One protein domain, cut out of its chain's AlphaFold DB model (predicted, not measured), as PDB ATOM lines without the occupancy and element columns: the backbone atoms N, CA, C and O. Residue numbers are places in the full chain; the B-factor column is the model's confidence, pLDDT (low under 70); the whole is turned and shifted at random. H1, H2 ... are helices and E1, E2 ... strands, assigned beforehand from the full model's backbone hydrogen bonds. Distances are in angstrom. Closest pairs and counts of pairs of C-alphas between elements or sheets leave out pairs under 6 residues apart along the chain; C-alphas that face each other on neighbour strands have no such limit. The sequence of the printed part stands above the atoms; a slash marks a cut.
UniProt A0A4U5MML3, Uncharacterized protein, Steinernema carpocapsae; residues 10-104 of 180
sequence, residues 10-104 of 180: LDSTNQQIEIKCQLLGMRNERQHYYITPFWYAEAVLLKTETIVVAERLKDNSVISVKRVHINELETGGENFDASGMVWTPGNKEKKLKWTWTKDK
ATOM      1  N   LEU A  10     -35.171 -47.334  13.363       97.31
ATOM      2  CA  LEU A  10     -34.794 -48.450  14.223       97.31
ATOM      3  C   LEU A  10     -34.323 -49.627  13.366       97.31
ATOM      4  O   LEU A  10     -34.907 -49.900  12.313       97.31
ATOM      5  N   ASP A  11     -33.303 -50.354  13.821       95.81
ATOM      6  CA  ASP A  11     -32.948 -51.635  13.212       95.81
ATOM      7  C   ASP A  11     -33.861 -52.784  13.676       95.81
ATOM      8  O   ASP A  11     -34.768 -52.615  14.493       95.81
ATOM      9  N   SER A  12     -33.617 -53.991  13.159       96.25
ATOM     10  CA  SER A  12     -34.404 -55.190  13.479       96.25
ATOM     11  C   SER A  12     -34.372 -55.596  14.959       96.25
ATOM     12  O   SER A  12     -35.108 -56.496  15.355       96.25
ATOM     13  N   THR A  13     -33.516 -54.973  15.772       96.44
ATOM     14  CA  THR A  13     -33.388 -55.196  17.218       96.44
ATOM     15  C   THR A  13     -33.926 -54.028  18.049       96.44
ATOM     16  O   THR A  13     -33.712 -53.993  19.260       96.44
ATOM     17  N   ASN A  14     -34.657 -53.097  17.421       96.06
ATOM     18  CA  ASN A  14     -35.151 -51.848  18.013       96.06
ATOM     19  C   ASN A  14     -34.040 -50.914  18.522       96.06
ATOM     20  O   ASN A  14     -34.288 -50.088  19.402       96.06
ATOM     21  N   GLN A  15     -32.827 -51.023  17.981       96.12
ATOM     22  CA  GLN A  15     -31.763 -50.065  18.268       96.12
ATOM     23  C   GLN A  15     -31.891 -48.855  17.352       96.12
ATOM     24  O   GLN A  15     -32.180 -49.004  16.163       96.12
ATOM     25  N   GLN A  16     -31.672 -47.666  17.910       96.75
ATOM     26  CA  GLN A  16     -31.661 -46.421  17.147       96.75
ATOM     27  C   GLN A  16     -30.486 -46.414  16.175       96.75
ATOM     28  O   GLN A  16     -29.365 -46.779  16.544       96.75
ATOM     29  N   ILE A  17     -30.752 -45.999  14.940       97.69
ATOM     30  CA  ILE A  17     -29.752 -45.864  13.886       97.69
ATOM     31  C   ILE A  17     -29.844 -44.462  13.312       97.69
ATOM     32  O   ILE A  17     -30.917 -44.024  12.906       97.69
ATOM     33  N   GLU A  18     -28.693 -43.810  13.220       97.94
ATOM     34  CA  GLU A  18     -28.533 -42.557  12.493       97.94
ATOM     35  C   GLU A  18     -28.174 -42.850  11.028       97.94
ATOM     36  O   GLU A  18     -27.303 -43.684  10.763       97.94
ATOM     37  N   ILE A  19     -28.790 -42.175  10.058       97.62
ATOM     38  CA  ILE A  19     -28.544 -42.371   8.625       97.62
ATOM     39  C   ILE A  19     -27.953 -41.099   8.022       97.62
ATOM     40  O   ILE A  19     -28.599 -40.064   7.898       97.62
ATOM     41  N   LYS A  20     -26.727 -41.192   7.505       97.12
ATOM     42  CA  LYS A  20     -26.075 -40.090   6.787       97.12
ATOM     43  C   LYS A  20     -25.756 -40.486   5.350       97.12
ATOM     44  O   LYS A  20     -25.433 -41.630   5.048       97.12
ATOM     45  N   CYS A  21     -25.798 -39.515   4.443       96.06
ATOM     46  CA  CYS A  21     -25.428 -39.702   3.042       96.06
ATOM     47  C   CYS A  21     -24.439 -38.622   2.622       96.06
ATOM     48  O   CYS A  21     -24.741 -37.430   2.685       96.06
ATOM     49  N   GLN A  22     -23.246 -39.031   2.189       94.69
ATOM     50  CA  GLN A  22     -22.128 -38.113   2.031       94.69
ATOM     51  C   GLN A  22     -21.330 -38.377   0.754       94.69
ATOM     52  O   GLN A  22     -21.069 -39.520   0.375       94.69
ATOM     53  N   LEU A  23     -20.938 -37.294   0.071       92.19
ATOM     54  CA  LEU A  23     -20.107 -37.374  -1.132       92.19
ATOM     55  C   LEU A  23     -18.759 -38.017  -0.776       92.19
ATOM     56  O   LEU A  23     -18.033 -37.472   0.056       92.19
ATOM     57  N   LEU A  24     -18.421 -39.138  -1.423       90.12
ATOM     58  CA  LEU A  24     -17.255 -39.981  -1.098       90.12
ATOM     59  C   LEU A  24     -17.293 -40.603   0.318       90.12
ATOM     60  O   LEU A  24     -16.252 -40.974   0.866       90.12
ATOM     61  N   GLY A  25     -18.482 -40.725   0.918       90.75
ATOM     62  CA  GLY A  25     -18.705 -41.458   2.165       90.75
ATOM     63  C   GLY A  25     -17.942 -40.842   3.331       90.75
ATOM     64  O   GLY A  25     -18.120 -39.665   3.608       90.75
ATOM     65  N   MET A  26     -17.092 -41.637   3.990       90.69
ATOM     66  CA  MET A  26     -16.159 -41.189   5.040       90.69
ATOM     67  C   MET A  26     -14.695 -41.176   4.571       90.69
ATOM     68  O   MET A  26     -13.768 -41.189   5.379       90.69
ATOM     69  N   ARG A  27     -14.443 -41.215   3.260       88.88
ATOM     70  CA  ARG A  27     -13.078 -41.357   2.729       88.88
ATOM     71  C   ARG A  27     -12.336 -40.029   2.656       88.88
ATOM     72  O   ARG A  27     -11.121 -40.020   2.513       88.88
ATOM     73  N   ASN A  28     -13.037 -38.904   2.722       85.88
ATOM     74  CA  ASN A  28     -12.436 -37.587   2.550       85.88
ATOM     75  C   ASN A  28     -11.926 -37.035   3.889       85.88
ATOM     76  O   ASN A  28     -12.706 -36.810   4.812       85.88
ATOM     77  N   GLU A  29     -10.627 -36.731   3.964       88.00
ATOM     78  CA  GLU A  29      -9.986 -36.192   5.174       88.00
ATOM     79  C   GLU A  29     -10.656 -34.942   5.757       88.00
ATOM     80  O   GLU A  29     -10.686 -34.777   6.974       88.00
ATOM     81  N   ARG A  30     -11.253 -34.074   4.931       85.00
ATOM     82  CA  ARG A  30     -11.900 -32.848   5.421       85.00
ATOM     83  C   ARG A  30     -13.167 -33.140   6.218       85.00
ATOM     84  O   ARG A  30     -13.527 -32.363   7.098       85.00
ATOM     85  N   GLN A  31     -13.846 -34.243   5.921       86.94
ATOM     86  CA  GLN A  31     -15.104 -34.599   6.580       86.94
ATOM     87  C   GLN A  31     -14.871 -35.007   8.033       86.94
ATOM     88  O   GLN A  31     -15.674 -34.674   8.898       86.94
ATOM     89  N   HIS A  32     -13.725 -35.620   8.316       90.94
ATOM     90  CA  HIS A  32     -13.330 -36.017   9.666       90.94
ATOM     91  C   HIS A  32     -13.060 -34.838  10.609       90.94
ATOM     92  O   HIS A  32     -13.141 -34.982  11.825       90.94
ATOM     93  N   TYR A  33     -12.783 -33.654  10.056       84.81
ATOM     94  CA  TYR A  33     -12.643 -32.428  10.842       84.81
ATOM     95  C   TYR A  33     -13.953 -31.639  10.957       84.81
ATOM     96  O   TYR A  33     -14.260 -31.113  12.022       84.81
ATOM     97  N   TYR A  34     -14.721 -31.534   9.868       85.62
ATOM     98  CA  TYR A  34     -15.877 -30.631   9.809       85.62
ATOM     99  C   TYR A  34     -17.232 -31.297  10.021       85.62
ATOM    100  O   TYR A  34     -18.203 -30.581  10.215       85.62
ATOM    101  N   ILE A  35     -17.337 -32.617   9.896       92.56
ATOM    102  CA  ILE A  35     -18.632 -33.299   9.815       92.56
ATOM    103  C   ILE A  35     -18.755 -34.359  10.904       92.56
ATOM    104  O   ILE A  35     -19.722 -34.344  11.660       92.56
ATOM    105  N   THR A  36     -17.765 -35.241  11.044       94.75
ATOM    106  CA  THR A  36     -17.862 -36.342  12.014       94.75
ATOM    107  C   THR A  36     -17.963 -35.915  13.486       94.75
ATOM    108  O   THR A  36     -18.682 -36.610  14.202       94.75
ATOM    109  N   PRO A  37     -17.389 -34.783  13.966       95.06
ATOM    110  CA  PRO A  37     -17.667 -34.322  15.329       95.06
ATOM    111  C   PRO A  37     -19.144 -33.967  15.547       95.06
ATOM    112  O   PRO A  37     -19.671 -34.188  16.632       95.06
ATOM    113  N   PHE A  38     -19.820 -33.432  14.521       94.50
ATOM    114  CA  PHE A  38     -21.244 -33.094  14.602       94.50
ATOM    115  C   PHE A  38     -22.095 -34.357  14.657       94.50
ATOM    116  O   PHE A  38     -22.928 -34.476  15.548       94.50
ATOM    117  N   TRP A  39     -21.830 -35.317  13.767       96.50
ATOM    118  CA  TRP A  39     -22.511 -36.616  13.778       96.50
ATOM    119  C   TRP A  39     -22.315 -37.351  15.104       96.50
ATOM    120  O   TRP A  39     -23.256 -37.929  15.635       96.50
ATOM    121  N   TYR A  40     -21.104 -37.301  15.664       96.75
ATOM    122  CA  TYR A  40     -20.823 -37.896  16.964       96.75
ATOM    123  C   TYR A  40     -21.605 -37.215  18.090       96.75
ATOM    124  O   TYR A  40     -22.224 -37.901  18.899       96.75
ATOM    125  N   ALA A  41     -21.603 -35.879  18.146       95.25
ATOM    126  CA  ALA A  41     -22.333 -35.139  19.171       95.25
ATOM    127  C   ALA A  41     -23.844 -35.400  19.104       95.25
ATOM    128  O   ALA A  41     -24.459 -35.658  20.134       95.25
ATOM    129  N   GLU A  42     -24.420 -35.366  17.901       94.88
ATOM    130  CA  GLU A  42     -25.826 -35.681  17.634       94.88
ATOM    131  C   GLU A  42     -26.183 -37.080  18.147       94.88
ATOM    132  O   GLU A  42     -27.065 -37.224  18.996       94.88
ATOM    133  N   ALA A  43     -25.418 -38.092  17.732       96.06
ATOM    134  CA  ALA A  43     -25.661 -39.472  18.120       96.06
ATOM    135  C   ALA A  43     -25.522 -39.683  19.639       96.06
ATOM    136  O   ALA A  43     -26.387 -40.295  20.263       96.06
ATOM    137  N   VAL A  44     -24.497 -39.110  20.279       95.12
ATOM    138  CA  VAL A  44     -24.313 -39.214  21.738       95.12
ATOM    139  C   VAL A  44     -25.453 -38.546  22.510       95.12
ATOM    140  O   VAL A  44     -25.936 -39.117  23.490       95.12
ATOM    141  N   LEU A  45     -25.913 -37.362  22.087       93.50
ATOM    142  CA  LEU A  45     -27.007 -36.648  22.760       93.50
ATOM    143  C   LEU A  45     -28.331 -37.420  22.706       93.50
ATOM    144  O   LEU A  45     -29.127 -37.320  23.642       93.50
ATOM    145  N   LEU A  46     -28.540 -38.209  21.650       93.94
ATOM    146  CA  LEU A  46     -29.729 -39.042  21.455       93.94
ATOM    147  C   LEU A  46     -29.548 -40.494  21.917       93.94
ATOM    148  O   LEU A  46     -30.509 -41.257  21.915       93.94
ATOM    149  N   LYS A  47     -28.357 -40.854  22.417       94.38
ATOM    150  CA  LYS A  47     -27.980 -42.222  22.821       94.38
ATOM    151  C   LYS A  47     -28.024 -43.230  21.665       94.38
ATOM    152  O   LYS A  47     -28.324 -44.404  21.865       94.38
ATOM    153  N   THR A  48     -27.679 -42.769  20.473       96.94
ATOM    154  CA  THR A  48     -27.505 -43.584  19.275       96.94
ATOM    155  C   THR A  48     -26.054 -44.042  19.181       96.94
ATOM    156  O   THR A  48     -25.141 -43.228  19.095       96.94
ATOM    157  N   GLU A  49     -25.816 -45.353  19.182       97.38
ATOM    158  CA  GLU A  49     -24.453 -45.917  19.129       97.38
ATOM    159  C   GLU A  49     -23.989 -46.251  17.708       97.38
ATOM    160  O   GLU A  49     -22.799 -46.454  17.452       97.38
ATOM    161  N   THR A  50     -24.927 -46.319  16.764       98.00
ATOM    162  CA  THR A  50     -24.660 -46.729  15.388       98.00
ATOM    163  C   THR A  50     -25.069 -45.646  14.405       98.00
ATOM    164  O   THR A  50     -26.206 -45.181  14.409       98.00
ATOM    165  N   ILE A  51     -24.167 -45.356  13.472       97.88
ATOM    166  CA  ILE A  51     -24.452 -44.570  12.278       97.88
ATOM    167  C   ILE A  51     -24.265 -45.430  11.025       97.88
ATOM    168  O   ILE A  51     -23.342 -46.241  10.922       97.88
ATOM    169  N   VAL A  52     -25.152 -45.264  10.055       97.56
ATOM    170  CA  VAL A  52     -25.045 -45.844   8.720       97.56
ATOM    171  C   VAL A  52     -24.724 -44.719   7.749       97.56
ATOM    172  O   VAL A  52     -25.497 -43.779   7.588       97.56
ATOM    173  N   VAL A  53     -23.570 -44.813   7.093       96.75
ATOM    174  CA  VAL A  53     -23.096 -43.798   6.152       96.75
ATOM    175  C   VAL A  53     -23.129 -44.355   4.736       96.75
ATOM    176  O   VAL A  53     -22.382 -45.275   4.399       96.75
ATOM    177  N   ALA A  54     -23.982 -43.775   3.897       97.00
ATOM    178  CA  ALA A  54     -24.009 -44.016   2.464       97.00
ATOM    179  C   ALA A  54     -22.961 -43.146   1.750       97.00
ATOM    180  O   ALA A  54     -22.943 -41.917   1.883       97.00
ATOM    181  N   GLU A  55     -22.096 -43.778   0.962       95.25
ATOM    182  CA  GLU A  55     -21.204 -43.107   0.023       95.25
ATOM    183  C   GLU A  55     -21.969 -42.797  -1.256       95.25
ATOM    184  O   GLU A  55     -22.366 -43.707  -1.990       95.25
ATOM    185  N   ARG A  56     -22.132 -41.504  -1.546       96.00
ATOM    186  CA  ARG A  56     -22.664 -41.049  -2.832       96.00
ATOM    187  C   ARG A  56     -21.577 -40.498  -3.746       96.00
ATOM    188  O   ARG A  56     -20.595 -39.909  -3.281       96.00
ATOM    189  N   LEU A  57     -21.789 -40.628  -5.048       94.06
ATOM    190  CA  LEU A  57     -21.015 -39.953  -6.087       94.06
ATOM    191  C   LEU A  57     -21.616 -38.579  -6.436       94.06
ATOM    192  O   LEU A  57     -22.631 -38.143  -5.883       94.06
ATOM    193  N   LYS A  58     -20.951 -37.854  -7.345       94.69
ATOM    194  CA  LYS A  58     -21.388 -36.520  -7.802       94.69
ATOM    195  C   LYS A  58     -22.710 -36.548  -8.573       94.69
ATOM    196  O   LYS A  58     -23.410 -35.543  -8.572       94.69
ATOM    197  N   ASP A  59     -23.041 -37.672  -9.201       96.56
ATOM    198  CA  ASP A  59     -24.312 -37.911  -9.895       96.56
ATOM    199  C   ASP A  59     -25.444 -38.359  -8.947       96.56
ATOM    200  O   ASP A  59     -26.532 -38.696  -9.401       96.56
ATOM    201  N   ASN A  60     -25.195 -38.336  -7.631       94.88
ATOM    202  CA  ASN A  60     -26.091 -38.778  -6.559       94.88
ATOM    203  C   ASN A  60     -26.368 -40.286  -6.503       94.88
ATOM    204  O   ASN A  60     -27.186 -40.710  -5.688       94.88
ATOM    205  N   SER A  61     -25.663 -41.107  -7.282       97.31
ATOM    206  CA  SER A  61     -25.700 -42.558  -7.091       97.31
ATOM    207  C   SER A  61     -25.060 -42.943  -5.754       97.31
ATOM    208  O   SER A  61     -24.006 -42.417  -5.387       97.31
ATOM    209  N   VAL A  62     -25.702 -43.849  -5.013       97.38
ATOM    210  CA  VAL A  62     -25.129 -44.475  -3.812       97.38
ATOM    211  C   VAL A  62     -24.351 -45.707  -4.249       97.38
ATOM    212  O   VAL A  62     -24.909 -46.588  -4.898       97.38
ATOM    213  N   ILE A  63     -23.067 -45.765  -3.900       96.69
ATOM    214  CA  ILE A  63     -22.156 -46.827  -4.353       96.69
ATOM    215  C   ILE A  63     -21.676 -47.741  -3.230       96.69
ATOM    216  O   ILE A  63     -21.217 -48.849  -3.494       96.69
ATOM    217  N   SER A  64     -21.771 -47.296  -1.978       95.62
ATOM    218  CA  SER A  64     -21.445 -48.113  -0.816       95.62
ATOM    219  C   SER A  64     -22.226 -47.636   0.406       95.62
ATOM    220  O   SER A  64     -22.679 -46.492   0.466       95.62
ATOM    221  N   VAL A  65     -22.408 -48.527   1.377       96.38
ATOM    222  CA  VAL A  65     -23.027 -48.225   2.668       96.38
ATOM    223  C   VAL A  65     -22.171 -48.877   3.744       96.38
ATOM    224  O   VAL A  65     -21.864 -50.065   3.651       96.38
ATOM    225  N   LYS A  66     -21.779 -48.109   4.762       95.38
ATOM    226  CA  LYS A  66     -21.004 -48.609   5.902       95.38
ATOM    227  C   LYS A  66     -21.780 -48.383   7.195       95.38
ATOM    228  O   LYS A  66     -22.203 -47.264   7.469       95.38
ATOM    229  N   ARG A  67     -21.923 -49.437   8.000       96.31
ATOM    230  CA  ARG A  67     -22.335 -49.342   9.406       96.31
ATOM    231  C   ARG A  67     -21.095 -49.048  10.248       96.31
ATOM    232  O   ARG A  67     -20.062 -49.682  10.047       96.31
ATOM    233  N   VAL A  68     -21.191 -48.062  11.125       96.12
ATOM    234  CA  VAL A  68     -20.069 -47.498  11.876       96.12
ATOM    235  C   VAL A  68     -20.527 -47.330  13.314       96.12
ATOM    236  O   VAL A  68     -21.585 -46.748  13.567       96.12
ATOM    237  N   HIS A  69     -19.750 -47.841  14.259       97.56
ATOM    238  CA  HIS A  69     -19.970 -47.525  15.661       97.56
ATOM    239  C   HIS A  69     -19.497 -46.091  15.928       97.56
ATOM    240  O   HIS A  69     -18.431 -45.702  15.454       97.56
ATOM    241  N   ILE A  70     -20.233 -45.290  16.703       96.94
ATOM    242  CA  ILE A  70     -19.908 -43.861  16.890       96.94
ATOM    243  C   ILE A  70     -18.478 -43.621  17.401       96.94
ATOM    244  O   ILE A  70     -17.843 -42.652  17.001       96.94
ATOM    245  N   ASN A  71     -17.921 -44.526  18.210       96.56
ATOM    246  CA  ASN A  71     -16.530 -44.435  18.683       96.56
ATOM    247  C   ASN A  71     -15.484 -44.499  17.554       96.56
ATOM    248  O   ASN A  71     -14.379 -43.997  17.735       96.56
ATOM    249  N   GLU A  72     -15.808 -45.074  16.392       95.88
ATOM    250  CA  GLU A  72     -14.930 -45.057  15.211       95.88
ATOM    251  C   GLU A  72     -14.858 -43.665  14.557       95.88
ATOM    252  O   GLU A  72     -13.999 -43.435  13.710       95.88
ATOM    253  N   LEU A  73     -15.748 -42.725  14.907       95.75
ATOM    254  CA  LEU A  73     -15.717 -41.353  14.384       95.75
ATOM    255  C   LEU A  73     -14.665 -40.480  15.083       95.75
ATOM    256  O   LEU A  73     -14.240 -39.467  14.521       95.75
ATOM    257  N   GLU A  74     -14.263 -40.847  16.302       95.94
ATOM    258  CA  GLU A  74     -13.375 -40.068  17.161       95.94
ATOM    259  C   GLU A  74     -11.933 -40.089  16.641       95.94
ATOM    260  O   GLU A  74     -11.131 -40.937  17.006       95.94
ATOM    261  N   THR A  75     -11.582 -39.119  15.797       94.94
ATOM    262  CA  THR A  75     -10.285 -39.061  15.088       94.94
ATOM    263  C   THR A  75      -9.028 -39.047  15.966       94.94
ATOM    264  O   THR A  75      -7.934 -39.321  15.474       94.94
ATOM    265  N   GLY A  76      -9.146 -38.665  17.240       94.38
ATOM    266  CA  GLY A  76      -8.072 -38.731  18.233       94.38
ATOM    267  C   GLY A  76      -8.100 -39.983  19.117       94.38
ATOM    268  O   GLY A  76      -7.251 -40.094  19.997       94.38
ATOM    269  N   GLY A  77      -9.071 -40.877  18.920       93.19
ATOM    270  CA  GLY A  77      -9.269 -42.106  19.683       93.19
ATOM    271  C   GLY A  77      -8.625 -43.335  19.034       93.19
ATOM    272  O   GLY A  77      -8.244 -43.330  17.866       93.19
ATOM    273  N   GLU A  78      -8.523 -44.417  19.806       94.38
ATOM    274  CA  GLU A  78      -7.882 -45.674  19.381       94.38
ATOM    275  C   GLU A  78      -8.674 -46.461  18.324       94.38
ATOM    276  O   GLU A  78      -8.096 -47.233  17.567       94.38
ATOM    277  N   ASN A  79      -9.990 -46.241  18.254       94.19
ATOM    278  CA  ASN A  79     -10.891 -46.940  17.333       94.19
ATOM    279  C   ASN A  79     -10.950 -46.292  15.940       94.19
ATOM    280  O   ASN A  79     -11.666 -46.777  15.065       94.19
ATOM    281  N   PHE A  80     -10.244 -45.179  15.729       94.19
ATOM    282  CA  PHE A  80     -10.256 -44.474  14.456       94.19
ATOM    283  C   PHE A  80      -9.349 -45.154  13.428       94.19
ATOM    284  O   PHE A  80      -8.128 -45.190  13.582       94.19
ATOM    285  N   ASP A  81      -9.948 -45.631  12.336       91.44
ATOM    286  CA  ASP A  81      -9.219 -46.218  11.213       91.44
ATOM    287  C   ASP A  81      -9.123 -45.257  10.017       91.44
ATOM    288  O   ASP A  81     -10.102 -44.974   9.320       91.44
ATOM    289  N   ALA A  82      -7.901 -44.802   9.738       91.00
ATOM    290  CA  ALA A  82      -7.580 -43.941   8.602       91.00
ATOM    291  C   ALA A  82      -7.171 -44.710   7.327       91.00
ATOM    292  O   ALA A  82      -6.842 -44.087   6.313       91.00
ATOM    293  N   SER A  83      -7.155 -46.049   7.343       87.56
ATOM    294  CA  SER A  83      -6.627 -46.884   6.252       87.56
ATOM    295  C   SER A  83      -7.351 -46.671   4.915       87.56
ATOM    296  O   SER A  83      -6.719 -46.658   3.857       87.56
ATOM    297  N   GLY A  84      -8.666 -46.435   4.959       85.06
ATOM    298  CA  GLY A  84      -9.521 -46.215   3.787       85.06
ATOM    299  C   GLY A  84      -9.565 -44.772   3.270       85.06
ATOM    300  O   GLY A  84     -10.313 -44.479   2.326       85.06
ATOM    301  N   MET A  85      -8.810 -43.854   3.882       89.19
ATOM    302  CA  MET A  85      -8.877 -42.430   3.568       89.19
ATOM    303  C   MET A  85      -8.171 -42.061   2.260       89.19
ATOM    304  O   MET A  85      -7.072 -42.517   1.938       89.19
ATOM    305  N   VAL A  86      -8.800 -41.148   1.526       88.75
ATOM    306  CA  VAL A  86      -8.224 -40.428   0.395       88.75
ATOM    307  C   VAL A  86      -7.631 -39.123   0.920       88.75
ATOM    308  O   VAL A  86      -8.347 -38.210   1.335       88.75
ATOM    309  N   TRP A  87      -6.305 -39.056   0.900       89.12
ATOM    310  CA  TRP A  87      -5.530 -37.923   1.401       89.12
ATOM    311  C   TRP A  87      -5.464 -36.788   0.377       89.12
ATOM    312  O   TRP A  87      -5.337 -37.034  -0.826       89.12
ATOM    313  N   THR A  88      -5.519 -35.537   0.843       86.06
ATOM    314  CA  THR A  88      -5.376 -34.372  -0.045       86.06
ATOM    315  C   THR A  88      -3.991 -34.387  -0.706       86.06
ATOM    316  O   THR A  88      -2.993 -34.659  -0.026       86.06
ATOM    317  N   PRO A  89      -3.881 -34.047  -2.007       85.75
ATOM    318  CA  PRO A  89      -2.588 -33.870  -2.661       85.75
ATOM    319  C   PRO A  89      -1.682 -32.925  -1.857       85.75
ATOM    320  O   PRO A  89      -2.040 -31.777  -1.603       85.75
ATOM    321  N   GLY A  90      -0.520 -33.422  -1.427       85.06
ATOM    322  CA  GLY A  90       0.429 -32.686  -0.580       85.06
ATOM    323  C   GLY A  90       0.514 -33.177   0.869       85.06
ATOM    324  O   GLY A  90       1.517 -32.910   1.529       85.06
ATOM    325  N   ASN A  91      -0.452 -33.964   1.350       87.94
ATOM    326  CA  ASN A  91      -0.381 -34.611   2.661       87.94
ATOM    327  C   ASN A  91       0.505 -35.871   2.607       87.94
ATOM    328  O   ASN A  91       0.022 -36.998   2.494       87.94
ATOM    329  N   LYS A  92       1.830 -35.675   2.640       86.00
ATOM    330  CA  LYS A  92       2.816 -36.769   2.537       86.00
ATOM    331  C   LYS A  92       2.808 -37.705   3.746       86.00
ATOM    332  O   LYS A  92       3.136 -38.877   3.602       86.00
ATOM    333  N   GLU A  93       2.435 -37.190   4.914       87.50
ATOM    334  CA  GLU A  93       2.438 -37.948   6.167       87.50
ATOM    335  C   GLU A  93       1.238 -38.885   6.303       87.50
ATOM    336  O   GLU A  93       1.274 -39.765   7.158       87.50
ATOM    337  N   LYS A  94       0.198 -38.711   5.469       87.69
ATOM    338  CA  LYS A  94      -1.070 -39.447   5.569       87.69
ATOM    339  C   LYS A  94      -1.649 -39.366   6.985       87.69
ATOM    340  O   LYS A  94      -1.977 -40.374   7.606       87.69
ATOM    341  N   LYS A  95      -1.711 -38.139   7.509       88.56
ATOM    342  CA  LYS A  95      -2.233 -37.829   8.844       88.56
ATOM    343  C   LYS A  95      -3.272 -36.729   8.776       88.56
ATOM    344  O   LYS A  95      -3.178 -35.812   7.960       88.56
ATOM    345  N   LEU A  96      -4.254 -36.801   9.666       89.50
ATOM    346  CA  LEU A  96      -5.200 -35.713   9.853       89.50
ATOM    347  C   LEU A  96      -4.474 -34.490  10.417       89.50
ATOM    348  O   LEU A  96      -3.761 -34.585  11.412       89.50
ATOM    349  N   LYS A  97      -4.690 -33.328   9.793       86.44
ATOM    350  CA  LYS A  97      -4.153 -32.048  10.285       86.44
ATOM    351  C   LYS A  97      -4.692 -31.700  11.676       86.44
ATOM    352  O   LYS A  97      -3.999 -31.073  12.467       86.44
ATOM    353  N   TRP A  98      -5.936 -32.085  11.939       88.25
ATOM    354  CA  TRP A  98      -6.644 -31.816  13.178       88.25
ATOM    355  C   TRP A  98      -7.385 -33.072  13.601       88.25
ATOM    356  O   TRP A  98      -8.082 -33.677  12.785       88.25
ATOM    357  N   THR A  99      -7.249 -33.423  14.871       93.50
ATOM    358  CA  THR A  99      -8.008 -34.494  15.505       93.50
ATOM    359  C   THR A  99      -8.848 -33.925  16.638       93.50
ATOM    360  O   THR A  99      -8.572 -32.846  17.173       93.50
ATOM    361  N   TRP A 100      -9.893 -34.649  16.998       95.00
ATOM    362  CA  TRP A 100     -10.787 -34.324  18.095       95.00
ATOM    363  C   TRP A 100     -11.021 -35.570  18.944       95.00
ATOM    364  O   TRP A 100     -10.925 -36.695  18.452       95.00
ATOM    365  N   THR A 101     -11.305 -35.347  20.223       95.94
ATOM    366  CA  THR A 101     -11.694 -36.394  21.165       95.94
ATOM    367  C   THR A 101     -13.034 -36.041  21.786       95.94
ATOM    368  O   THR A 101     -13.372 -34.853  21.894       95.94
ATOM    369  N   LYS A 102     -13.796 -37.048  22.208       95.00
ATOM    370  CA  LYS A 102     -15.090 -36.858  22.868       95.00
ATOM    371  C   LYS A 102     -14.949 -36.002  24.124       95.00
ATOM    372  O   LYS A 102     -15.754 -35.103  24.332       95.00
ATOM    373  N   ASP A 103     -13.870 -36.195  24.884       95.38
ATOM    374  CA  ASP A 103     -13.612 -35.460  26.124       95.38
ATOM    375  C   ASP A 103     -13.412 -33.965  25.854       95.38
ATOM    376  O   ASP A 103     -13.942 -33.123  26.569       95.38
ATOM    377  N   LYS A 104     -12.699 -33.608  24.776       93.56
ATOM    378  CA  LYS A 104     -12.523 -32.201  24.382       93.56
ATOM    379  C   LYS A 104     -13.819 -31.596  23.853       93.56
ATOM    380  O   LYS A 104     -14.113 -30.438  24.141       93.56
TER     381      LYS A 104
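Overview. This is residues 10 to 104 of the 180 residues of an uncharacterized protein of Steinernema carpocapsae (UniProt A0A4U5MML3). A small, strongly twisted sheet of three strands has one helix, H2, slantwise over one face, and a long stretch with no named element, residues 74 to 104, makes the other side of a flat model. The short helix H1 leads from E1 into H2, and the four-residue H3 follows E3 and packs on H2. The printed part has 95 residues, with three named strands and three named helices in the order E1 H1 H2 E2 E3 H3; the sheet runs E1 E2 E3 and is mixed. The class is mixed, helices and strands, with 44 residues, under half, in named elements. The whole is compact, with a radius of gyration of the C-alphas of 13.6 A and spans of 44 by 37 by 18 A.

Arrangement. E1, residues 16 to 23, is an edge strand, parallel to the inner strand E2, residues 50 to 56, at 23 degrees; N 20 and O 52 are 2.9 A apart, within hydrogen-bond range. E2 and the other edge strand, E3, residues 62 to 69, form an antiparallel hairpin at 160 degrees, with N 53 and O 66 at 2.8 A, within hydrogen-bond range. H1, residues 29 to 34, is not on the sheet and is apart from E2 and E3. H2, residues 36 to 46, is on the sheet at a height of 9.5 A over it, in two layers, a helix on one face of a sheet. It lies over E2 and only just over E1, where 3 of its C-alphas fall, and runs slantwise to the strands, at 35 degrees to E2 on the local plane. E1, H1, H2 and E2 make a strand-helix-strand unit, two parallel neighbour strands with helices between, whose crossover is right-handed. H1 and H2 meet only through their link. H3, residues 70 to 73, only grazes the sheet; it touches H2, the closest C-alphas being those of Thr 36 and Leu 73, 5.9 A apart. H1 and H3 are close but not clearly touching, the closest C-alphas being those of His 32 and Leu 73, 7.5 A apart. In H2 every O i to N i+4 pair is within hydrogen-bond range, in H1 1 of 2, and H3 is too short for such a pair.

Along the chain. E1 begins at C-alpha 16 (-31.661, -46.421, 17.147) and is 23.4 A long. H1 is 9.3 A and H2 15.4 A long. E2 is 19.2 A and E3 20.4 A long. H3, 5.5 A, ends at C-alpha 73 (-15.717, -41.353, 14.384).

Size, cuts and confidence. The C-alphas farthest apart are those of Asn 14 and Gly 90, 44.5 A. The printed part has no cut, and the links between named elements are tight. The mean pLDDT of the printed part is 93.3, and no printed residue is under 70.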